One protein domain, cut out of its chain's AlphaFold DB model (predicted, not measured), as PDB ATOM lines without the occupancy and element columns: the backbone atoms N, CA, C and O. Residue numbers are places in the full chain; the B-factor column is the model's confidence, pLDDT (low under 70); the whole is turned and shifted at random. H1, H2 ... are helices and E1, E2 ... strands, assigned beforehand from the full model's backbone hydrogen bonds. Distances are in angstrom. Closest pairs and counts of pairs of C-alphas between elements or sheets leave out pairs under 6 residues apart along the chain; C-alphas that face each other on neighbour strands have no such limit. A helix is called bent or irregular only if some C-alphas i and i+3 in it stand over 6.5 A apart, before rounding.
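Overview. This is residues 35 to 213 of the 213 residues of an uncharacterized protein of Clostridium sp. CAG:762 (UniProt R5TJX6). An elongated up-and-down bundle, in which H1, H2, H4, H7b and H8 each run against the one before, is built along the long helix H8. H1 runs side by side with H8, H2 and the bent H7 pack on H8 too, H4 runs lengthwise in the part of the bundle where H8 begins and packs on H7b with residues 132 to 136, and short H5 packs between H2 and H7b. The printed part has 179 residues with eight named helices and one named strand, in the order H1 H2 H3 E1 H4 H5 H6 H7 H8, and its class is mostly helix. It is compact, with a radius of gyration of the C-alphas of 17.1 A, and spans 57 by 29 by 26 A.

Arrangement. Start at H1, residues 36 to 57, which touches H8, residues 184 to 212, at a shallow tilt of 18 degrees, the same way; their closest C-alphas, of Ile 50 and Glu 199, are 5.2 A apart. H2, residues 77 to 98, makes a helical hairpin with H1, touched by residues 47 to 54 of H1 alone, closest C-alphas Ile 47 and Tyr 94 at 7.4 A. Residues 195 to 205 of H8 alone touch H2, closest C-alphas Val 90 and Leu 198 at 6.8 A. H3, residues 109 to 113, touches H4, residues 121 to 137, through residues 127 to 134 of H4 alone, closest C-alphas Pro 109 and Met 131 at 6.3 A. H5, residues 139 to 143, touches H2, closest C-alphas Cys 93 and Cys 139 at 4.7 A. H7, residues 155 to 176, is bent, with C-alphas 164 and 167 6.6 A apart, though by its hydrogen bonds it was assigned as one helix; its arms are H7a, residues 155 to 164, and H7b, residues 167 to 176. H7b and H8 form a helical hairpin, closest C-alphas Ile 168 and Leu 197 at 6.3 A. H6, residues 145 to 148, only just touches H7a, with 3 pairs of C-alphas within 8 A, the closest Tyr 146 and Tyr 162 at 6.0 A. Every O i to N i+4 pair is within hydrogen-bond range in H2, H4, H7a, H7b and H8, against 17 of 18 in H1, 0 of 1 in H3 and 0 of 1 in H5, where O i to N i+3 gives 1 of 2 in H3 and 2 of 2 in H5; H6 is too short for an i+4 pair.

Along the chain. Find C-alpha 36 at (172.539, 315.051, 194.515), where H1 begins its 32.4 A; H2 is 31.3 A long and H4 24.4 A. E1, residues 118 to 120, pairs with no named strand. H8 runs 42.4 A to C-alpha 212 at (169.354, 291.416, 162.135).

Size, cuts and confidence. The farthest C-alphas, of Asp 75 and Ser 120, are 57.1 A apart, and the printed part has no cut. The long link, H1 to H2, has 19 residues. Residues 35 to 37, 100 to 106, 148 to 150 and 176 to 180 hold the 18 with pLDDT under 70.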
ATOM      1  N   SER A  35     174.332 316.359 198.137       57.88
ATOM      2  CA  SER A  35     174.808 315.051 197.651       57.88
ATOM      3  C   SER A  35     174.293 314.692 196.246       57.88
ATOM      4  O   SER A  35     174.918 313.877 195.564       57.88
ATOM      5  N   ALA A  36     173.234 315.352 195.766       60.38
ATOM      6  CA  ALA A  36     172.539 315.051 194.515       60.38
ATOM      7  C   ALA A  36     173.385 315.161 193.234       60.38
ATOM      8  O   ALA A  36     173.102 314.472 192.254       60.38
ATOM      9  N   ASN A  37     174.437 315.990 193.215       64.12
ATOM     10  CA  ASN A  37     175.219 316.240 191.994       64.12
ATOM     11  C   ASN A  37     175.842 314.968 191.398       64.12
ATOM     12  O   ASN A  37     175.927 314.835 190.181       64.12
ATOM     13  N   LYS A  38     176.265 314.010 192.236       76.25
ATOM     14  CA  LYS A  38     176.809 312.736 191.735       76.25
ATOM     15  C   LYS A  38     175.721 311.848 191.132       76.25
ATOM     16  O   LYS A  38     175.976 311.206 190.119       76.25
ATOM     17  N   GLY A  39     174.527 311.835 191.728       86.50
ATOM     18  CA  GLY A  39     173.385 311.077 191.214       86.50
ATOM     19  C   GLY A  39     172.935 311.586 189.845       86.50
ATOM     20  O   GLY A  39     172.744 310.793 188.928       86.50
ATOM     21  N   TRP A  40     172.877 312.907 189.664       91.25
ATOM     22  CA  TRP A  40     172.522 313.507 188.376       91.25
ATOM     23  C   TRP A  40     173.512 313.181 187.253       91.25
ATOM     24  O   TRP A  40     173.084 312.961 186.128       91.25
ATOM     25  N   ASN A  41     174.808 313.043 187.548       92.25
ATOM     26  CA  ASN A  41     175.777 312.596 186.541       92.25
ATOM     27  C   ASN A  41     175.510 311.156 186.068       92.25
ATOM     28  O   ASN A  41     175.710 310.850 184.895       92.25
ATOM     29  N   ILE A  42     175.079 310.268 186.972       92.94
ATOM     30  CA  ILE A  42     174.713 308.888 186.618       92.94
ATOM     31  C   ILE A  42     173.445 308.904 185.762       92.94
ATOM     32  O   ILE A  42     173.421 308.294 184.699       92.94
ATOM     33  N   TYR A  43     172.439 309.669 186.193       94.56
ATOM     34  CA  TYR A  43     171.203 309.882 185.448       94.56
ATOM     35  C   TYR A  43     171.473 310.368 184.013       94.56
ATOM     36  O   TYR A  43     171.014 309.760 183.050       94.56
ATOM     37  N   ASP A  44     172.262 311.436 183.860       94.94
ATOM     38  CA  ASP A  44     172.558 312.034 182.556       94.94
ATOM     39  C   ASP A  44     173.332 311.082 181.648       94.94
ATOM     40  O   ASP A  44     173.101 311.052 180.439       94.94
ATOM     41  N   LYS A  45     174.241 310.287 182.225       96.56
ATOM     42  CA  LYS A  45     174.974 309.270 181.475       96.56
ATOM     43  C   LYS A  45     174.018 308.232 180.889       96.56
ATOM     44  O   LYS A  45     174.123 307.941 179.702       96.56
ATOM     45  N   SER A  46     173.069 307.727 181.676       97.19
ATOM     46  CA  SER A  46     172.060 306.784 181.178       97.19
ATOM     47  C   SER A  46     171.173 307.410 180.098       97.19
ATOM     48  O   SER A  46     170.935 306.783 179.071       97.19
ATOM     49  N   ILE A  47     170.756 308.672 180.262       97.38
ATOM     50  CA  ILE A  47     170.016 309.413 179.223       97.38
ATOM     51  C   ILE A  47     170.827 309.526 177.925       97.38
ATOM     52  O   ILE A  47     170.281 309.290 176.847       97.38
ATOM     53  N   SER A  48     172.122 309.849 178.012       98.00
ATOM     54  CA  SER A  48     173.008 309.900 176.842       98.00
ATOM     55  C   SER A  48     173.113 308.538 176.164       98.00
ATOM     56  O   SER A  48     172.934 308.450 174.955       98.00
ATOM     57  N   ASN A  49     173.319 307.471 176.937       98.38
ATOM     58  CA  ASN A  49     173.430 306.115 176.406       98.38
ATOM     59  C   ASN A  49     172.143 305.677 175.688       98.38
ATOM     60  O   ASN A  49     172.212 305.145 174.582       98.38
ATOM     61  N   ILE A  50     170.965 305.956 176.265       98.25
ATOM     62  CA  ILE A  50     169.671 305.699 175.608       98.25
ATOM     63  C   ILE A  50     169.596 306.454 174.280       98.25
ATOM     64  O   ILE A  50     169.228 305.875 173.256       98.25
ATOM     65  N   LYS A  51     169.960 307.743 174.286       97.69
ATOM     66  CA  LYS A  51     169.955 308.571 173.079       97.69
ATOM     67  C   LYS A  51     170.849 307.996 171.991       97.69
ATOM     68  O   LYS A  51     170.401 307.895 170.849       97.69
ATOM     69  N   ASP A  52     172.070 307.622 172.339       97.94
ATOM     70  CA  ASP A  52     173.049 307.103 171.390       97.94
ATOM     71  C   ASP A  52     172.585 305.761 170.802       97.94
ATOM     72  O   ASP A  52     172.560 305.605 169.577       97.94
ATOM     73  N   ASN A  53     172.099 304.844 171.648       97.69
ATOM     74  CA  ASN A  53     171.573 303.542 171.230       97.69
ATOM     75  C   ASN A  53     170.401 303.684 170.250       97.69
ATOM     76  O   ASN A  53     170.404 303.089 169.172       97.69
ATOM     77  N   ILE A  54     169.392 304.494 170.593       97.19
ATOM     78  CA  ILE A  54     168.194 304.611 169.755       97.19
ATOM     79  C   ILE A  54     168.476 305.416 168.481       97.19
ATOM     80  O   ILE A  54     168.009 305.040 167.405       97.19
ATOM     81  N   SER A  55     169.294 306.469 168.546       96.06
ATOM     82  CA  SER A  55     169.659 307.261 167.359       96.06
ATOM     83  C   SER A  55     170.461 306.446 166.336       96.06
ATOM     84  O   SER A  55     170.368 306.690 165.125       96.06
ATOM     85  N   ALA A  56     171.223 305.444 166.788       94.69
ATOM     86  CA  ALA A  56     171.933 304.524 165.905       94.69
ATOM     87  C   ALA A  56     170.969 303.692 165.042       94.69
ATOM     88  O   ALA A  56     171.235 303.507 163.851       94.69
ATOM     89  N   ILE A  57     169.814 303.302 165.585       95.00
ATOM     90  CA  ILE A  57     168.905 302.324 164.966       95.00
ATOM     91  C   ILE A  57     167.586 302.909 164.450       95.00
ATOM     92  O   ILE A  57     166.887 302.240 163.693       95.00
ATOM     93  N   ALA A  58     167.220 304.135 164.831       95.44
ATOM     94  CA  ALA A  58     165.932 304.745 164.497       95.44
ATOM     95  C   ALA A  58     166.031 305.774 163.360       95.44
ATOM     96  O   ALA A  58     166.947 306.596 163.327       95.44
ATOM     97  N   LYS A  59     165.066 305.771 162.438       93.75
ATOM     98  CA  LYS A  59     164.854 306.850 161.465       93.75
ATOM     99  C   LYS A  59     163.711 307.762 161.912       93.75
ATOM    100  O   LYS A  59     162.746 307.268 162.506       93.75
ATOM    101  N   PRO A  60     163.780 309.066 161.610       91.50
ATOM    102  CA  PRO A  60     162.712 309.993 161.953       91.50
ATOM    103  C   PRO A  60     161.424 309.683 161.186       91.50
ATOM    104  O   PRO A  60     161.436 309.080 160.111       91.50
ATOM    105  N   ASN A  61     160.301 310.134 161.738       86.69
ATOM    106  CA  ASN A  61     159.024 310.230 161.033       86.69
ATOM    107  C   ASN A  61     158.462 311.658 161.155       86.69
ATOM    108  O   ASN A  61     159.141 312.552 161.650       86.69
ATOM    109  N   GLN A  62     157.225 311.886 160.700       83.44
ATOM    110  CA  GLN A  62     156.602 313.219 160.723       83.44
ATOM    111  C   GLN A  62     156.523 313.853 162.121       83.44
ATOM    112  O   GLN A  62     156.505 315.074 162.225       83.44
ATOM    113  N   ASN A  63     156.477 313.037 163.178       81.62
ATOM    114  CA  ASN A  63     156.185 313.491 164.535       81.62
ATOM    115  C   ASN A  63     157.384 313.371 165.485       81.62
ATOM    116  O   ASN A  63     157.403 314.037 166.515       81.62
ATOM    117  N   PHE A  64     158.363 312.513 165.181       85.00
ATOM    118  CA  PHE A  64     159.421 312.149 166.120       85.00
ATOM    119  C   PHE A  64     160.772 311.914 165.441       85.00
ATOM    120  O   PHE A  64     160.844 311.287 164.383       85.00
ATOM    121  N   GLU A  65     161.848 312.322 166.122       85.75
ATOM    122  CA  GLU A  65     163.241 312.021 165.747       85.75
ATOM    123  C   GLU A  65     163.504 310.506 165.700       85.75
ATOM    124  O   GLU A  65     164.174 310.011 164.797       85.75
ATOM    125  N   TRP A  66     162.910 309.748 166.627       92.25
ATOM    126  CA  TRP A  66     162.990 308.287 166.672       92.25
ATOM    127  C   TRP A  66     161.671 307.666 166.236       92.25
ATOM    128  O   TRP A  66     160.867 307.237 167.057       92.25
ATOM    129  N   GLY A  67     161.389 307.673 164.938       89.31
ATOM    130  CA  GLY A  67     160.118 307.213 164.387       89.31
ATOM    131  C   GLY A  67     159.965 305.694 164.401       89.31
ATOM    132  O   GLY A  67     159.086 305.169 165.086       89.31
ATOM    133  N   THR A  68     160.794 305.016 163.610       91.38
ATOM    134  CA  THR A  68     160.797 303.557 163.396       91.38
ATOM    135  C   THR A  68     162.223 303.049 163.197       91.38
ATOM    136  O   THR A  68     163.144 303.842 163.019       91.38
ATOM    137  N   LEU A  69     162.427 301.733 163.209       91.44
ATOM    138  CA  LEU A  69     163.724 301.117 162.920       91.44
ATOM    139  C   LEU A  69     164.204 301.423 161.489       91.44
ATOM    140  O   LEU A  69     163.420 301.408 160.532       91.44
ATOM    141  N   LYS A  70     165.508 301.675 161.343       91.94
ATOM    142  CA  LYS A  70     166.204 301.894 160.068       91.94
ATOM    143  C   LYS A  70     166.288 300.597 159.274       91.94
ATOM    144  O   LYS A  70     166.993 299.689 159.683       91.94
ATOM    145  N   ASP A  71     165.600 300.550 158.139       76.69
ATOM    146  CA  ASP A  71     165.848 299.673 156.984       76.69
ATOM    147  C   ASP A  71     166.415 298.273 157.303       76.69
ATOM    148  O   ASP A  71     167.430 297.862 156.754       76.69
ATOM    149  N   ILE A  72     165.735 297.540 158.195       77.12
ATOM    150  CA  ILE A  72     165.979 296.111 158.428       77.12
ATOM    151  C   ILE A  72     165.122 295.316 157.444       77.12
ATOM    152  O   ILE A  72     163.889 295.494 157.421       77.12
ATOM    153  N   ASP A  73     165.767 294.452 156.667       71.50
ATOM    154  CA  ASP A  73     165.117 293.496 155.775       71.50
ATOM    155  C   ASP A  73     164.891 292.177 156.520       71.50
ATOM    156  O   ASP A  73     165.762 291.317 156.607       71.50
ATOM    157  N   ILE A  74     163.729 292.076 157.166       79.00
ATOM    158  CA  ILE A  74     163.293 290.880 157.885       79.00
ATOM    159  C   ILE A  74     161.937 290.450 157.345       79.00
ATOM    160  O   ILE A  74     160.983 291.231 157.371       79.00
ATOM    161  N   ASP A  75     161.863 289.190 156.917       78.12
ATOM    162  CA  ASP A  75     160.633 288.553 156.429       78.12
ATOM    163  C   ASP A  75     159.570 288.444 157.533       78.12
ATOM    164  O   ASP A  75     158.365 288.472 157.268       78.12
ATOM    165  N   ASP A  76     160.007 288.356 158.793       82.31
ATOM    166  CA  ASP A  76     159.124 288.319 159.954       82.31
ATOM    167  C   ASP A  76     158.605 289.727 160.303       82.31
ATOM    168  O   ASP A  76     159.162 290.477 161.117       82.31
ATOM    169  N   ILE A  77     157.496 290.087 159.655       84.31
ATOM    170  CA  ILE A  77     156.775 291.348 159.865       84.31
ATOM    171  C   ILE A  77     156.309 291.488 161.320       84.31
ATOM    172  O   ILE A  77     156.308 292.596 161.863       84.31
ATOM    173  N   GLU A  78     155.906 290.391 161.964       83.62
ATOM    174  CA  GLU A  78     155.435 290.417 163.347       83.62
ATOM    175  C   GLU A  78     156.578 290.804 164.286       83.62
ATOM    176  O   GLU A  78     156.438 291.747 165.066       83.62
ATOM    177  N   TYR A  79     157.739 290.173 164.122       85.50
ATOM    178  CA  TYR A  79     158.951 290.502 164.863       85.50
ATOM    179  C   TYR A  79     159.349 291.975 164.687       85.50
ATOM    180  O   TYR A  79     159.591 292.693 165.665       85.50
ATOM    181  N   LYS A  80     159.345 292.466 163.439       86.88
ATOM    182  CA  LYS A  80     159.623 293.876 163.118       86.88
ATOM    183  C   LYS A  80     158.675 294.827 163.840       86.88
ATOM    184  O   LYS A  80     159.102 295.869 164.345       86.88
ATOM    185  N   ASN A  81     157.388 294.497 163.870       88.56
ATOM    186  CA  ASN A  81     156.369 295.315 164.516       88.56
ATOM    187  C   ASN A  81     156.538 295.324 166.039       88.56
ATOM    188  O   ASN A  81     156.426 296.389 166.649       88.56
ATOM    189  N   THR A  82     156.876 294.185 166.650       88.69
ATOM    190  CA  THR A  82     157.161 294.106 168.088       88.69
ATOM    191  C   THR A  82     158.348 294.994 168.466       88.69
ATOM    192  O   THR A  82     158.228 295.789 169.403       88.69
ATOM    193  N   LEU A  83     159.457 294.941 167.718       90.75
ATOM    194  CA  LEU A  83     160.608 295.810 167.986       90.75
ATOM    195  C   LEU A  83     160.283 297.297 167.781       90.75
ATOM    196  O   LEU A  83     160.679 298.129 168.594       90.75
ATOM    197  N   ASN A  84     159.527 297.649 166.734       92.31
ATOM    198  CA  ASN A  84     159.086 299.032 166.522       92.31
ATOM    199  C   ASN A  84     158.164 299.535 167.643       92.31
ATOM    200  O   ASN A  84     158.274 300.694 168.039       92.31
ATOM    201  N   SER A  85     157.281 298.685 168.177       92.19
ATOM    202  CA  SER A  85     156.480 299.035 169.354       92.19
ATOM    203  C   SER A  85     157.374 299.283 170.566       92.19
ATOM    204  O   SER A  85     157.162 300.266 171.268       92.19
ATOM    205  N   LEU A  86     158.377 298.431 170.797       93.69
ATOM    206  CA  LEU A  86     159.273 298.582 171.943       93.69
ATOM    207  C   LEU A  86     160.104 299.869 171.830       93.69
ATOM    208  O   LEU A  86     160.210 300.622 172.793       93.69
ATOM    209  N   LEU A  87     160.607 300.180 170.632       95.12
ATOM    210  CA  LEU A  87     161.263 301.453 170.325       95.12
ATOM    211  C   LEU A  87     160.342 302.650 170.592       95.12
ATOM    212  O   LEU A  87     160.782 303.651 171.156       95.12
ATOM    213  N   ALA A  88     159.066 302.558 170.205       94.62
ATOM    214  CA  ALA A  88     158.095 303.621 170.444       94.62
ATOM    215  C   ALA A  88     157.884 303.886 171.943       94.62
ATOM    216  O   ALA A  88     157.820 305.051 172.332       94.62
ATOM    217  N   ASP A  89     157.829 302.845 172.776       94.81
ATOM    218  CA  ASP A  89     157.702 303.002 174.230       94.81
ATOM    219  C   ASP A  89     158.986 303.569 174.854       94.81
ATOM    220  O   ASP A  89     158.913 304.483 175.676       94.81
ATOM    221  N   VAL A  90     160.167 303.120 174.397       96.12
ATOM    222  CA  VAL A  90     161.454 303.696 174.825       96.12
ATOM    223  C   VAL A  90     161.528 305.186 174.508       96.12
ATOM    224  O   VAL A  90     161.911 305.982 175.367       96.12
ATOM    225  N   ARG A  91     161.106 305.581 173.301       94.94
ATOM    226  CA  ARG A  91     161.006 306.989 172.909       94.94
ATOM    227  C   ARG A  91     160.111 307.768 173.867       94.94
ATOM    228  O   ARG A  91     160.517 308.836 174.314       94.94
ATOM    229  N   MET A  92     158.906 307.275 174.154       92.81
ATOM    230  CA  MET A  92     157.970 308.000 175.019       92.81
ATOM    231  C   MET A  92     158.555 308.222 176.415       92.81
ATOM    232  O   MET A  92     158.532 309.342 176.914       92.81
ATOM    233  N   CYS A  93     159.175 307.197 176.997       93.31
ATOM    234  CA  CYS A  93     159.863 307.334 178.275       93.31
ATOM    235  C   CYS A  93     161.034 308.318 178.240       93.31
ATOM    236  O   CYS A  93     161.175 309.140 179.141       93.31
ATOM    237  N   TYR A  94     161.873 308.262 177.201       94.25
ATOM    238  CA  TYR A  94     162.981 309.202 177.045       94.25
ATOM    239  C   TYR A  94     162.484 310.654 176.991       94.25
ATOM    240  O   TYR A  94     163.068 311.535 177.628       94.25
ATOM    241  N   LEU A  95     161.389 310.903 176.266       91.44
ATOM    242  CA  LEU A  95     160.761 312.222 176.208       91.44
ATOM    243  C   LEU A  95     160.268 312.665 177.592       91.44
ATOM    244  O   LEU A  95     160.605 313.764 178.013       91.44
ATOM    245  N   GLU A  96     159.571 311.807 178.341       91.62
ATOM    246  CA  GLU A  96     159.137 312.127 179.712       91.62
ATOM    247  C   GLU A  96     160.310 312.382 180.677       91.62
ATOM    248  O   GLU A  96     160.234 313.232 181.559       91.62
ATOM    249  N   TYR A  97     161.422 311.667 180.528       91.12
ATOM    250  CA  TYR A  97     162.601 311.848 181.376       91.12
ATOM    251  C   TYR A  97     163.376 313.134 181.068       91.12
ATOM    252  O   TYR A  97     163.963 313.752 181.964       91.12
ATOM    253  N   THR A  98     163.393 313.549 179.805       88.19
ATOM    254  CA  THR A  98     164.128 314.741 179.366       88.19
ATOM    255  C   THR A  98     163.301 316.018 179.395       88.19
ATOM    256  O   THR A  98     163.893 317.099 179.421       88.19
ATOM    257  N   ASP A  99     161.977 315.898 179.466       80.19
ATOM    258  CA  ASP A  99     161.060 317.013 179.644       80.19
ATOM    259  C   ASP A  99     161.261 317.693 181.009       80.19
ATOM    260  O   ASP A  99     161.537 317.072 182.038       80.19
ATOM    261  N   ASP A 100     161.164 319.018 181.006       64.56
ATOM    262  CA  ASP A 100     161.229 319.870 182.191       64.56
ATOM    263  C   ASP A 100     159.829 320.238 182.718       64.56
ATOM    264  O   ASP A 100     159.689 321.104 183.586       64.56
ATOM    265  N   GLY A 101     158.802 319.537 182.225       60.09
ATOM    266  CA  GLY A 101     157.394 319.734 182.541       60.09
ATOM    267  C   GLY A 101     156.683 320.692 181.585       60.09
ATOM    268  O   GLY A 101     155.618 321.208 181.936       60.09
ATOM    269  N   THR A 102     157.260 320.965 180.409       61.31
ATOM    270  CA  THR A 102     156.681 321.863 179.399       61.31
ATOM    271  C   THR A 102     155.784 321.134 178.406       61.31
ATOM    272  O   THR A 102     154.815 321.723 177.925       61.31
ATOM    273  N   LEU A 103     156.064 319.859 178.123       64.75
ATOM    274  CA  LEU A 103     155.317 319.063 177.143       64.75
ATOM    275  C   LEU A 103     154.466 317.962 177.785       64.75
ATOM    276  O   LEU A 103     153.372 317.674 177.299       64.75
ATOM    277  N   TYR A 104     154.922 317.384 178.897       68.62
ATOM    278  CA  TYR A 104     154.250 316.312 179.620       68.62
ATOM    279  C   TYR A 104     154.028 316.726 181.078       68.62
ATOM    280  O   TYR A 104     154.952 316.858 181.879       68.62
ATOM    281  N   THR A 105     152.766 316.945 181.452       62.12
ATOM    282  CA  THR A 105     152.409 317.428 182.792       62.12
ATOM    283  C   THR A 105     152.895 316.461 183.878       62.12
ATOM    284  O   THR A 105     152.413 315.333 183.965       62.12
ATOM    285  N   ASN A 106     153.780 316.940 184.760       66.12
ATOM    286  CA  ASN A 106     154.383 316.189 185.873       66.12
ATOM    287  C   ASN A 106     155.273 315.000 185.465       66.12
ATOM    288  O   ASN A 106     155.458 314.082 186.266       66.12
ATOM    289  N   SER A 107     155.846 315.028 184.263       80.38
ATOM    290  CA  SER A 107     156.941 314.135 183.884       80.38
ATOM    291  C   SER A 107     158.198 314.465 184.713       80.38
ATOM    292  O   SER A 107     158.484 315.626 185.013       80.38
ATOM    293  N   ASN A 108     158.902 313.436 185.194       88.50
ATOM    294  CA  ASN A 108     160.163 313.557 185.943       88.50
ATOM    295  C   ASN A 108     160.220 314.685 187.020       88.50
ATOM    296  O   ASN A 108     161.098 315.559 186.994       88.50
ATOM    297  N   PRO A 109     159.328 314.678 188.031       89.69
ATOM    298  CA  PRO A 109     159.138 315.813 188.942       89.69
ATOM    299  C   PRO A 109     160.359 316.135 189.821       89.69
ATOM    300  O   PRO A 109     160.451 317.240 190.367       89.69
ATOM    301  N   ILE A 110     161.309 315.206 189.967       89.94
ATOM    302  CA  ILE A 110     162.549 315.409 190.727       89.94
ATOM    303  C   ILE A 110     163.537 316.354 190.032       89.94
ATOM    304  O   ILE A 110     164.329 317.021 190.710       89.94
ATOM    305  N   ARG A 111     163.443 316.497 188.701       88.44
ATOM    306  CA  ARG A 111     164.320 317.351 187.882       88.44
ATOM    307  C   ARG A 111     164.289 318.818 188.306       88.44
ATOM    308  O   ARG A 111     165.336 319.458 188.334       88.44
ATOM    309  N   LYS A 112     163.141 319.328 188.775       86.88
ATOM    310  CA  LYS A 112     162.993 320.719 189.264       86.88
ATOM    311  C   LYS A 112     163.860 321.063 190.486       86.88
ATOM    312  O   LYS A 112     163.957 322.228 190.873       86.88
ATOM    313  N   TYR A 113     164.438 320.056 191.138       87.62
ATOM    314  CA  TYR A 113     165.308 320.218 192.302       87.62
ATOM    315  C   TYR A 113     166.787 319.971 191.997       87.62
ATOM    316  O   TYR A 113     167.594 320.079 192.913       87.62
ATOM    317  N   ARG A 114     167.154 319.685 190.741       87.00
ATOM    318  CA  ARG A 114     168.527 319.353 190.334       87.00
ATOM    319  C   ARG A 114     169.569 320.373 190.792       87.00
ATOM    320  O   ARG A 114     170.568 319.995 191.391       87.00
ATOM    321  N   ASP A 115     169.296 321.659 190.578       84.69
ATOM    322  CA  ASP A 115     170.225 322.745 190.927       84.69
ATOM    323  C   ASP A 115     169.959 323.347 192.317       84.69
ATOM    324  O   ASP A 115     170.592 324.324 192.736       84.69
ATOM    325  N   LYS A 116     168.997 322.788 193.064       85.50
ATOM    326  CA  LYS A 116     168.674 323.263 194.408       85.50
ATOM    327  C   LYS A 116     169.651 322.653 195.407       85.50
ATOM    328  O   LYS A 116     169.941 321.468 195.398       85.50
ATOM    329  N   LYS A 117     170.131 323.481 196.336       84.25
ATOM    330  CA  LYS A 117     170.975 323.024 197.455       84.25
ATOM    331  C   LYS A 117     170.147 322.466 198.610       84.25
ATOM    332  O   LYS A 117     170.654 321.706 199.425       84.25
ATOM    333  N   ASN A 118     168.886 322.884 198.711       85.62
ATOM    334  CA  ASN A 118     168.027 322.548 199.832       85.62
ATOM    335  C   ASN A 118     166.568 322.412 199.377       85.62
ATOM    336  O   ASN A 118     166.142 323.108 198.454       85.62
ATOM    337  N   ILE A 119     165.793 321.613 200.107       88.19
ATOM    338  CA  ILE A 119     164.347 321.430 199.925       88.19
ATOM    339  C   ILE A 119     163.629 321.558 201.276       88.19
ATOM    340  O   ILE A 119     164.145 321.120 202.302       88.19
ATOM    341  N   SER A 120     162.462 322.200 201.338       88.00
ATOM    342  CA  SER A 120     161.648 322.190 202.563       88.00
ATOM    343  C   SER A 120     160.978 320.827 202.772       88.00
ATOM    344  O   SER A 120     160.739 320.087 201.822       88.00
ATOM    345  N   LYS A 121     160.600 320.495 204.013       85.62
ATOM    346  CA  LYS A 121     159.821 319.271 204.300       85.62
ATOM    347  C   LYS A 121     158.536 319.169 203.471       85.62
ATOM    348  O   LYS A 121     158.161 318.082 203.044       85.62
ATOM    349  N   ARG A 122     157.858 320.301 203.262       86.25
ATOM    350  CA  ARG A 122     156.634 320.364 202.460       86.25
ATOM    351  C   ARG A 122     156.926 320.070 200.988       86.25
ATOM    352  O   ARG A 122     156.254 319.223 200.418       86.25
ATOM    353  N   GLU A 123     157.934 320.720 200.410       89.62
ATOM    354  CA  GLU A 123     158.365 320.463 199.028       89.62
ATOM    355  C   GLU A 123     158.814 319.009 198.821       89.62
ATOM    356  O   GLU A 123     158.542 318.443 197.765       89.62
ATOM    357  N   LEU A 124     159.482 318.402 199.813       89.31
ATOM    358  CA  LEU A 124     159.873 316.991 199.766       89.31
ATOM    359  C   LEU A 124     158.646 316.081 199.770       89.31
ATOM    360  O   LEU A 124     158.558 315.194 198.936       89.31
ATOM    361  N   LYS A 125     157.665 316.339 200.641       88.38
ATOM    362  CA  LYS A 125     156.407 315.583 200.649       88.38
ATOM    363  C   LYS A 125     155.664 315.697 199.313       88.38
ATOM    364  O   LYS A 125     155.257 314.686 198.755       88.38
ATOM    365  N   GLU A 126     155.524 316.915 198.790       89.69
ATOM    366  CA  GLU A 126     154.905 317.164 197.481       89.69
ATOM    367  C   GLU A 126     155.672 316.460 196.347       89.69
ATOM    368  O   GLU A 126     155.058 315.943 195.418       89.69
ATOM    369  N   LEU A 127     157.008 316.418 196.422       90.12
ATOM    370  CA  LEU A 127     157.840 315.673 195.478       90.12
ATOM    371  C   LEU A 127     157.600 314.164 195.581       90.12
ATOM    372  O   LEU A 127     157.420 313.529 194.548       90.12
ATOM    373  N   THR A 128     157.577 313.593 196.787       89.94
ATOM    374  CA  THR A 128     157.304 312.164 197.000       89.94
ATOM    375  C   THR A 128     155.948 311.775 196.415       89.94
ATOM    376  O   THR A 128     155.860 310.808 195.662       89.94
ATOM    377  N   ASP A 129     154.904 312.563 196.684       88.00
ATOM    378  CA  ASP A 129     153.563 312.320 196.143       88.00
ATOM    379  C   ASP A 129     153.546 312.412 194.601       88.00
ATOM    380  O   ASP A 129     152.931 311.576 193.933       88.00
ATOM    381  N   ALA A 130     154.258 313.386 194.019       89.00
ATOM    382  CA  ALA A 130     154.373 313.538 192.567       89.00
ATOM    383  C   ALA A 130     155.146 312.382 191.910       89.00
ATOM    384  O   ALA A 130     154.723 311.885 190.869       89.00
ATOM    385  N   MET A 131     156.240 311.927 192.526       88.50
ATOM    386  CA  MET A 131     157.025 310.774 192.067       88.50
ATOM    387  C   MET A 131     156.184 309.491 192.072       88.50
ATOM    388  O   MET A 131     156.163 308.773 191.080       88.50
ATOM    389  N   ILE A 132     155.414 309.240 193.140       86.19
ATOM    390  CA  ILE A 132     154.503 308.084 193.216       86.19
ATOM    391  C   ILE A 132     153.446 308.143 192.107       86.19
ATOM    392  O   ILE A 132     153.092 307.117 191.519       86.19
ATOM    393  N   TYR A 133     152.899 309.330 191.831       86.31
ATOM    394  CA  TYR A 133     151.928 309.503 190.756       86.31
ATOM    395  C   TYR A 133     152.541 309.213 189.382       86.31
ATOM    396  O   TYR A 133     151.934 308.492 188.586       86.31
ATOM    397  N   GLU A 134     153.729 309.754 189.116       87.56
ATOM    398  CA  GLU A 134     154.443 309.575 187.854       87.56
ATOM    399  C   GLU A 134     154.838 308.109 187.637       87.56
ATOM    400  O   GLU A 134     154.512 307.550 186.600       87.56
ATOM    401  N   GLN A 135     155.349 307.407 188.645       84.50
ATOM    402  CA  GLN A 135     155.673 305.977 188.528       84.50
ATOM    403  C   GLN A 135     154.448 305.091 188.243       84.50
ATOM    404  O   GLN A 135     154.560 304.024 187.638       84.50
ATOM    405  N   ARG A 136     153.249 305.522 188.654       81.56
ATOM    406  CA  ARG A 136     151.996 304.817 188.346       81.56
ATOM    407  C   ARG A 136     151.505 305.077 186.924       81.56
ATOM    408  O   ARG A 136     150.953 304.158 186.312       81.56
ATOM    409  N   ASN A 137     151.668 306.303 186.426       83.25
ATOM    410  CA  ASN A 137     150.951 306.788 185.242       83.25
ATOM    411  C   ASN A 137     151.834 307.192 184.055       83.25
ATOM    412  O   ASN A 137     151.298 307.285 182.954       83.25
ATOM    413  N   GLY A 138     153.123 307.428 184.274       85.56
ATOM    414  CA  GLY A 138     154.115 307.796 183.263       85.56
ATOM    415  C   GLY A 138     154.809 306.576 182.665       85.56
ATOM    416  O   GLY A 138     154.212 305.499 182.569       85.56
ATOM    417  N   CYS A 139     156.081 306.751 182.305       87.88
ATOM    418  CA  CYS A 139     156.910 305.817 181.544       87.88
ATOM    419  C   CYS A 139     156.645 304.324 181.804       87.88
ATOM    420  O   CYS A 139     156.362 303.567 180.873       87.88
ATOM    421  N   LEU A 140     156.700 303.874 183.064       87.50
ATOM    422  CA  LEU A 140     156.626 302.443 183.399       87.50
ATOM    423  C   LEU A 140     155.329 301.771 182.929       87.50
ATOM    424  O   LEU A 140     155.301 300.565 182.693       87.50
ATOM    425  N   LYS A 141     154.250 302.543 182.756       87.81
ATOM    426  CA  LYS A 141     152.971 302.045 182.243       87.81
ATOM    427  C   LYS A 141     153.067 301.549 180.797       87.81
ATOM    428  O   LYS A 141     152.350 300.616 180.440       87.81
ATOM    429  N   TYR A 142     153.946 302.120 179.971       88.62
ATOM    430  CA  TYR A 142     154.087 301.707 178.571       88.62
ATOM    431  C   TYR A 142     154.527 300.247 178.428       88.62
ATOM    432  O   TYR A 142     154.162 299.588 177.453       88.62
ATOM    433  N   PHE A 143     155.232 299.714 179.430       90.06
ATOM    434  CA  PHE A 143     155.788 298.367 179.383       90.06
ATOM    435  C   PHE A 143     154.879 297.276 179.961       90.06
ATOM    436  O   PHE A 143     155.113 296.097 179.703       90.06
ATOM    437  N   GLU A 144     153.804 297.626 180.674       85.88
ATOM    438  CA  GLU A 144     152.895 296.638 181.288       85.88
ATOM    439  C   GLU A 144     152.280 295.684 180.258       85.88
ATOM    440  O   GLU A 144     152.067 294.501 180.532       85.88
ATOM    441  N   LYS A 145     152.042 296.182 179.040       85.25
ATOM    442  CA  LYS A 145     151.464 295.400 177.941       85.25
ATOM    443  C   LYS A 145     152.316 294.185 177.556       85.25
ATOM    444  O   LYS A 145     151.753 293.184 177.120       85.25
ATOM    445  N   TYR A 146     153.634 294.237 177.762       84.12
ATOM    446  CA  TYR A 146     154.559 293.153 177.414       84.12
ATOM    447  C   TYR A 146     154.502 291.960 178.372       84.12
ATOM    448  O   TYR A 146     154.937 290.870 178.010       84.12
ATOM    449  N   ASN A 147     153.900 292.138 179.552       72.75
ATOM    450  CA  ASN A 147     153.731 291.076 180.541       72.75
ATOM    451  C   ASN A 147     152.345 290.411 180.501       72.75
ATOM    452  O   ASN A 147     152.147 289.385 181.147       72.75
ATOM    453  N   VAL A 148     151.378 290.987 179.776       68.75
ATOM    454  CA  VAL A 148     149.963 290.566 179.836       68.75
ATOM    455  C   VAL A 148     149.389 290.219 178.461       68.75
ATOM    456  O   VAL A 148     148.535 289.339 178.362       68.75
ATOM    457  N   LEU A 149     149.833 290.883 177.389       63.34
ATOM    458  CA  LEU A 149     149.303 290.664 176.042       63.34
ATOM    459  C   LEU A 149     150.161 289.681 175.243       63.34
ATOM    460  O   LEU A 149     151.378 289.588 175.413       63.34
ATOM    461  N   LEU A 150     149.526 288.976 174.305       69.81
ATOM    462  CA  LEU A 150     150.245 288.237 173.273       69.81
ATOM    463  C   LEU A 150     150.856 289.245 172.287       69.81
ATOM    464  O   LEU A 150     150.199 289.699 171.358       69.81
ATOM    465  N   ILE A 151     152.107 289.630 172.536       71.69
ATOM    466  CA  ILE A 151     152.844 290.652 171.767       71.69
ATOM    467  C   ILE A 151     153.497 290.134 170.476       71.69
ATOM    468  O   ILE A 151     154.025 290.926 169.698       71.69
ATOM    469  N   SER A 152     153.532 288.811 170.305       73.56
ATOM    470  CA  SER A 152     154.038 288.100 169.128       73.56
ATOM    471  C   SER A 152     153.558 286.643 169.171       73.56
ATOM    472  O   SER A 152     153.385 286.114 170.270       73.56
ATOM    473  N   ASN A 153     153.391 285.950 168.043       74.81
ATOM    474  CA  ASN A 153     153.178 284.501 167.972       74.81
ATOM    475  C   ASN A 153     154.475 283.701 168.186       74.81
ATOM    476  O   ASN A 153     154.407 282.550 168.636       74.81
ATOM    477  N   ASP A 154     155.649 284.318 168.017       79.31
ATOM    478  CA  ASP A 154     156.940 283.703 168.331       79.31
ATOM    479  C   ASP A 154     157.192 283.669 169.849       79.31
ATOM    480  O   ASP A 154     157.359 284.685 170.527       79.31
ATOM    481  N   LYS A 155     157.247 282.452 170.401       82.56
ATOM    482  CA  LYS A 155     157.515 282.213 171.824       82.56
ATOM    483  C   LYS A 155     158.911 282.672 172.248       82.56
ATOM    484  O   LYS A 155     159.066 283.116 173.384       82.56
ATOM    485  N   ILE A 156     159.913 282.549 171.379       83.38
ATOM    486  CA  ILE A 156     161.289 282.947 171.684       83.38
ATOM    487  C   ILE A 156     161.349 284.467 171.802       83.38
ATOM    488  O   ILE A 156     161.809 284.967 172.829       83.38
ATOM    489  N   LEU A 157     160.818 285.194 170.814       78.06
ATOM    490  CA  LEU A 157     160.703 286.650 170.881       78.06
ATOM    491  C   LEU A 157     159.910 287.102 172.113       78.06
ATOM    492  O   LEU A 157     160.396 287.947 172.861       78.06
ATOM    493  N   ARG A 158     158.735 286.511 172.382       83.06
ATOM    494  CA  ARG A 158     157.951 286.852 173.583       83.06
ATOM    495  C   ARG A 158     158.767 286.712 174.863       83.06
ATOM    496  O   ARG A 158     158.752 287.620 175.682       83.06
ATOM    497  N   ASN A 159     159.491 285.604 175.019       85.31
ATOM    498  CA  ASN A 159     160.312 285.368 176.204       85.31
ATOM    499  C   ASN A 159     161.462 286.377 176.315       85.31
ATOM    500  O   ASN A 159     161.742 286.847 177.413       85.31
ATOM    501  N   LYS A 160     162.117 286.732 175.201       85.00
ATOM    502  CA  LYS A 160     163.172 287.758 175.201       85.00
ATOM    503  C   LYS A 160     162.634 289.117 175.649       85.00
ATOM    504  O   LYS A 160     163.218 289.733 176.535       85.00
ATOM    505  N   ILE A 161     161.516 289.552 175.063       86.31
ATOM    506  CA  ILE A 161     160.897 290.843 175.389       86.31
ATOM    507  C   ILE A 161     160.412 290.843 176.837       86.31
ATOM    508  O   ILE A 161     160.744 291.755 177.579       86.31
ATOM    509  N   TYR A 162     159.716 289.788 177.265       87.06
ATOM    510  CA  TYR A 162     159.299 289.631 178.656       87.06
ATOM    511  C   TYR A 162     160.487 289.749 179.615       87.06
ATOM    512  O   TYR A 162     160.429 290.518 180.564       87.06
ATOM    513  N   ASN A 163     161.596 289.054 179.345       86.50
ATOM    514  CA  ASN A 163     162.765 289.085 180.223       86.50
ATOM    515  C   ASN A 163     163.364 290.490 180.371       86.50
ATOM    516  O   ASN A 163     163.789 290.834 181.472       86.50
ATOM    517  N   ILE A 164     163.388 291.301 179.305       87.31
ATOM    518  CA  ILE A 164     163.941 292.662 179.381       87.31
ATOM    519  C   ILE A 164     162.940 293.670 179.970       87.31
ATOM    520  O   ILE A 164     163.341 294.613 180.646       87.31
ATOM    521  N   THR A 165     161.630 293.468 179.780       89.62
ATOM    522  CA  THR A 165     160.599 294.380 180.306       89.62
ATOM    523  C   THR A 165     160.140 294.033 181.720       89.62
ATOM    524  O   THR A 165     159.624 294.903 182.421       89.62
ATOM    525  N   ASN A 166     160.318 292.789 182.177       87.56
ATOM    526  CA  ASN A 166     159.806 292.360 183.476       87.56
ATOM    527  C   ASN A 166     160.461 293.119 184.634       87.56
ATOM    528  O   ASN A 166     159.769 293.481 185.577       87.56
ATOM    529  N   SER A 167     161.748 293.467 184.532       84.62
ATOM    530  CA  SER A 167     162.431 294.275 185.552       84.62
ATOM    531  C   SER A 167     161.809 295.666 185.734       84.62
ATOM    532  O   SER A 167     161.777 296.171 186.854       84.62
ATOM    533  N   ILE A 168     161.253 296.268 184.674       85.56
ATOM    534  CA  ILE A 168     160.495 297.529 184.767       85.56
ATOM    535  C   ILE A 168     159.183 297.329 185.527       85.56
ATOM    536  O   ILE A 168     158.819 298.150 186.371       85.56
ATOM    537  N   VAL A 169     158.472 296.238 185.248       81.38
ATOM    538  CA  VAL A 169     157.198 295.938 185.912       81.38
ATOM    539  C   VAL A 169     157.418 295.581 187.382       81.38
ATOM    540  O   VAL A 169     156.717 296.109 188.245       81.38
ATOM    541  N   ASP A 170     158.437 294.780 187.686       85.06
ATOM    542  CA  ASP A 170     158.838 294.453 189.055       85.06
ATOM    543  C   ASP A 170     159.247 295.712 189.825       85.06
ATOM    544  O   ASP A 170     158.821 295.909 190.965       85.06
ATOM    545  N   PHE A 171     160.009 296.614 189.194       84.44
ATOM    546  CA  PHE A 171     160.357 297.901 189.789       84.44
ATOM    547  C   PHE A 171     159.110 298.747 190.076       84.44
ATOM    548  O   PHE A 171     158.971 299.281 191.177       84.44
ATOM    549  N   LYS A 172     158.155 298.816 189.140       82.75
ATOM    550  CA  LYS A 172     156.881 299.519 189.352       82.75
ATOM    551  C   LYS A 172     156.118 298.958 190.554       82.75
ATOM    552  O   LYS A 172     155.663 299.730 191.399       82.75
ATOM    553  N   LEU A 173     155.995 297.632 190.655       78.44
ATOM    554  CA  LEU A 173     155.359 296.957 191.792       78.44
ATOM    555  C   LEU A 173     156.088 297.274 193.102       78.44
ATOM    556  O   LEU A 173     155.452 297.682 194.073       78.44
ATOM    557  N   TYR A 174     157.418 297.162 193.114       77.69
ATOM    558  CA  TYR A 174     158.251 297.461 194.275       77.69
ATOM    559  C   TYR A 174     158.031 298.887 194.787       77.69
ATOM    560  O   TYR A 174     157.778 299.088 195.975       77.69
ATOM    561  N   VAL A 175     158.048 299.885 193.897       72.25
ATOM    562  CA  VAL A 175     157.883 301.280 194.314       72.25
ATOM    563  C   VAL A 175     156.468 301.578 194.823       72.25
ATOM    564  O   VAL A 175     156.302 302.396 195.728       72.25
ATOM    565  N   MET A 176     155.441 300.871 194.339       64.81
ATOM    566  CA  MET A 176     154.083 300.997 194.883       64.81
ATOM    567  C   MET A 176     153.949 300.526 196.339       64.81
ATOM    568  O   MET A 176     152.980 300.913 196.998       64.81
ATOM    569  N   HIS A 177     154.895 299.729 196.843       63.41
ATOM    570  CA  HIS A 177     154.897 299.204 198.210       63.41
ATOM    571  C   HIS A 177     155.723 300.031 199.208       63.41
ATOM    572  O   HIS A 177     155.743 299.692 200.390       63.41
ATOM    573  N   LEU A 178     156.379 301.112 198.771       57.16
ATOM    574  CA  LEU A 178     157.259 301.915 199.627       57.16
ATOM    575  C   LEU A 178     156.539 303.048 200.375       57.16
ATOM    576  O   LEU A 178     155.443 303.489 200.019       57.16
ATOM    577  N   GLU A 179     157.169 303.489 201.467       59.50
ATOM    578  CA  GLU A 179     156.610 304.400 202.466       59.50
ATOM    579  C   GLU A 179     156.552 305.869 202.004       59.50
ATOM    580  O   GLU A 179     157.293 306.325 201.143       59.50
ATOM    581  N   LYS A 180     155.681 306.666 202.640       64.94
ATOM    582  CA  LYS A 180     155.465 308.093 202.323       64.94
ATOM    583  C   LYS A 180     156.600 309.037 202.769       64.94
ATOM    584  O   LYS A 180     156.489 310.241 202.548       64.94
ATOM    585  N   ASN A 181     157.654 308.531 203.411       71.25
ATOM    586  CA  ASN A 181     158.672 309.336 204.103       71.25
ATOM    587  C   ASN A 181     160.081 309.167 203.511       71.25
ATOM    588  O   ASN A 181     161.049 308.977 204.239       71.25
ATOM    589  N   GLU A 182     160.186 309.259 202.192       82.00
ATOM    590  CA  GLU A 182     161.452 309.141 201.464       82.00
ATOM    591  C   GLU A 182     162.291 310.423 201.543       82.00
ATOM    592  O   GLU A 182     161.769 311.543 201.532       82.00
ATOM    593  N   THR A 183     163.610 310.261 201.584       87.44
ATOM    594  CA  THR A 183     164.579 311.345 201.414       87.44
ATOM    595  C   THR A 183     164.757 311.698 199.937       87.44
ATOM    596  O   THR A 183     164.445 310.920 199.037       87.44
ATOM    597  N   TYR A 184     165.300 312.886 199.662       88.19
ATOM    598  CA  TYR A 184     165.585 313.302 198.286       88.19
ATOM    599  C   TYR A 184     166.537 312.334 197.561       88.19
ATOM    600  O   TYR A 184     166.307 312.004 196.399       88.19
ATOM    601  N   ASP A 185     167.578 311.858 198.248       86.94
ATOM    602  CA  ASP A 185     168.588 310.972 197.661       86.94
ATOM    603  C   ASP A 185     168.009 309.588 197.321       86.94
ATOM    604  O   ASP A 185     168.356 309.013 196.287       86.94
ATOM    605  N   GLU A 186     167.078 309.071 198.128       88.00
ATOM    606  CA  GLU A 186     166.356 307.827 197.828       88.00
ATOM    607  C   GLU A 186     165.439 307.993 196.610       88.00
ATOM    608  O   GLU A 186     165.435 307.141 195.717       88.00
ATOM    609  N   LEU A 187     164.720 309.117 196.512       89.94
ATOM    610  CA  LEU A 187     163.901 309.431 195.337       89.94
ATOM    611  C   LEU A 187     164.754 309.557 194.066       89.94
ATOM    612  O   LEU A 187     164.366 309.043 193.015       89.94
ATOM    613  N   LEU A 188     165.928 310.194 194.157       91.12
ATOM    614  CA  LEU A 188     166.861 310.308 193.034       91.12
ATOM    615  C   LEU A 188     167.428 308.946 192.638       91.12
ATOM    616  O   LEU A 188     167.471 308.628 191.456       91.12
ATOM    617  N   THR A 189     167.803 308.118 193.612       89.88
ATOM    618  CA  THR A 189     168.301 306.758 193.365       89.88
ATOM    619  C   THR A 189     167.257 305.904 192.653       89.88
ATOM    620  O   THR A 189     167.578 305.223 191.682       89.88
ATOM    621  N   LYS A 190     165.990 305.992 193.071       89.31
ATOM    622  CA  LYS A 190     164.881 305.316 192.389       89.31
ATOM    623  C   LYS A 190     164.737 305.787 190.952       89.31
ATOM    624  O   LYS A 190     164.641 304.952 190.062       89.31
ATOM    625  N   LYS A 191     164.773 307.102 190.713       91.88
ATOM    626  CA  LYS A 191     164.689 307.634 189.348       91.88
ATOM    627  C   LYS A 191     165.884 307.199 188.495       91.88
ATOM    628  O   LYS A 191     165.698 306.861 187.337       91.88
ATOM    629  N   ILE A 192     167.095 307.160 189.053       92.88
ATOM    630  CA  ILE A 192     168.286 306.646 188.358       92.88
ATOM    631  C   ILE A 192     168.091 305.184 187.956       92.88
ATOM    632  O   ILE A 192     168.338 304.844 186.804       92.88
ATOM    633  N   LEU A 193     167.623 304.335 188.876       92.00
ATOM    634  CA  LEU A 193     167.350 302.929 188.579       92.00
ATOM    635  C   LEU A 193     166.298 302.792 187.472       92.00
ATOM    636  O   LEU A 193     166.478 302.020 186.541       92.00
ATOM    637  N   GLU A 194     165.241 303.594 187.535       92.00
ATOM    638  CA  GLU A 194     164.189 303.642 186.521       92.00
ATOM    639  C   GLU A 194     164.723 303.986 185.118       92.00
ATOM    640  O   GLU A 194     164.374 303.329 184.137       92.00
ATOM    641  N   VAL A 195     165.611 304.983 185.014       95.00
ATOM    642  CA  VAL A 195     166.262 305.340 183.743       95.00
ATOM    643  C   VAL A 195     167.245 304.262 183.295       95.00
ATOM    644  O   VAL A 195     167.324 303.975 182.104       95.00
ATOM    645  N   HIS A 196     167.960 303.625 184.219       94.75
ATOM    646  CA  HIS A 196     168.894 302.551 183.887       94.75
ATOM    647  C   HIS A 196     168.180 301.305 183.341       94.75
ATOM    648  O   HIS A 196     168.638 300.704 182.376       94.75
ATOM    649  N   LEU A 197     166.998 300.967 183.861       93.62
ATOM    650  CA  LEU A 197     166.175 299.896 183.288       93.62
ATOM    651  C   LEU A 197     165.736 300.214 181.848       93.62
ATOM    652  O   LEU A 197     165.658 299.324 181.004       93.62
ATOM    653  N   LEU A 198     165.479 301.489 181.541       95.94
ATOM    654  CA  LEU A 198     165.207 301.915 180.168       95.94
ATOM    655  C   LEU A 198     166.457 301.827 179.280       95.94
ATOM    656  O   LEU A 198     166.360 301.459 178.107       95.94
ATOM    657  N   GLU A 199     167.627 302.152 179.834       97.00
ATOM    658  CA  GLU A 199     168.922 301.985 179.176       97.00
ATOM    659  C   GLU A 199     169.147 300.524 178.768       97.00
ATOM    660  O   GLU A 199     169.488 300.280 177.610       97.00
ATOM    661  N   ASP A 200     168.848 299.563 179.642       94.94
ATOM    662  CA  ASP A 200     168.943 298.130 179.338       94.94
ATOM    663  C   ASP A 200     168.037 297.714 178.169       94.94
ATOM    664  O   ASP A 200     168.469 296.980 177.275       94.94
ATOM    665  N   ILE A 201     166.807 298.234 178.103       95.38
ATOM    666  CA  ILE A 201     165.913 298.000 176.956       95.38
ATOM    667  C   ILE A 201     166.477 298.633 175.680       95.38
ATOM    668  O   ILE A 201     166.446 298.013 174.616       95.38
ATOM    669  N   SER A 202     167.003 299.859 175.764       96.94
ATOM    670  CA  SER A 202     167.615 300.525 174.607       96.94
ATOM    671  C   SER A 202     168.820 299.745 174.076       96.94
ATOM    672  O   SER A 202     168.996 299.641 172.864       96.94
ATOM    673  N   LYS A 203     169.603 299.146 174.982       96.38
ATOM    674  CA  LYS A 203     170.744 298.297 174.659       96.38
ATOM    675  C   LYS A 203     170.301 296.998 173.990       96.38
ATOM    676  O   LYS A 203     170.828 296.626 172.952       96.38
ATOM    677  N   PHE A 204     169.275 296.350 174.533       94.75
ATOM    678  CA  PHE A 204     168.673 295.180 173.901       94.75
ATOM    679  C   PHE A 204     168.203 295.479 172.467       94.75
ATOM    680  O   PHE A 204     168.425 294.676 171.565       94.75
ATOM    681  N   LEU A 205     167.577 296.639 172.237       94.62
ATOM    682  CA  LEU A 205     167.112 297.035 170.906       94.62
ATOM    683  C   LEU A 205     168.257 297.211 169.901       94.62
ATOM    684  O   LEU A 205     168.099 296.786 168.757       94.62
ATOM    685  N   ILE A 206     169.379 297.822 170.297       95.50
ATOM    686  CA  ILE A 206     170.545 297.954 169.408       95.50
ATOM    687  C   ILE A 206     171.232 296.606 169.171       95.50
ATOM    688  O   ILE A 206     171.549 296.295 168.027       95.50
ATOM    689  N   ASP A 207     171.345 295.755 170.192       94.38
ATOM    690  CA  ASP A 207     171.918 294.413 170.043       94.38
ATOM    691  C   ASP A 207     171.071 293.541 169.090       94.38
ATOM    692  O   ASP A 207     171.602 292.834 168.229       94.38
ATOM    693  N   GLU A 208     169.736 293.596 169.196       90.69
ATOM    694  CA  GLU A 208     168.845 292.884 168.270       90.69
ATOM    695  C   GLU A 208     168.843 293.507 166.868       90.69
ATOM    696  O   GLU A 208     168.732 292.771 165.890       90.69
ATOM    697  N   TYR A 209     168.996 294.828 166.747       91.38
ATOM    698  CA  TYR A 209     169.163 295.496 165.455       91.38
ATOM    699  C   TYR A 209     170.426 295.013 164.736       91.38
ATOM    700  O   TYR A 209     170.350 294.581 163.587       91.38
ATOM    701  N   ASP A 210     171.567 295.032 165.425       91.06
ATOM    702  CA  ASP A 210     172.860 294.633 164.867       91.06
ATOM    703  C   ASP A 210     172.894 293.147 164.496       91.06
ATOM    704  O   ASP A 210     173.540 292.768 163.523       91.06
ATOM    705  N   ARG A 211     172.160 292.294 165.224       90.12
ATOM    706  CA  ARG A 211     171.997 290.873 164.883       90.12
ATOM    707  C   ARG A 211     171.208 290.650 163.586       90.12
ATOM    708  O   ARG A 211     171.363 289.605 162.958       90.12
ATOM    709  N   LEU A 212     170.288 291.554 163.258       86.44
ATOM    710  CA  LEU A 212     169.354 291.416 162.135       86.44
ATOM    711  C   LEU A 212     169.816 292.108 160.852       86.44
ATOM    712  O   LEU A 212     169.198 291.900 159.809       86.44
ATOM    713  N   LYS A 213     170.842 292.949 160.943       79.75
ATOM    714  CA  LYS A 213     171.482 293.623 159.815       79.75
ATOM    715  C   LYS A 213     172.493 292.711 159.123       79.75
ATOM    716  O   LYS A 213     172.607 292.835 157.885       79.75
TER     717      LYS A 213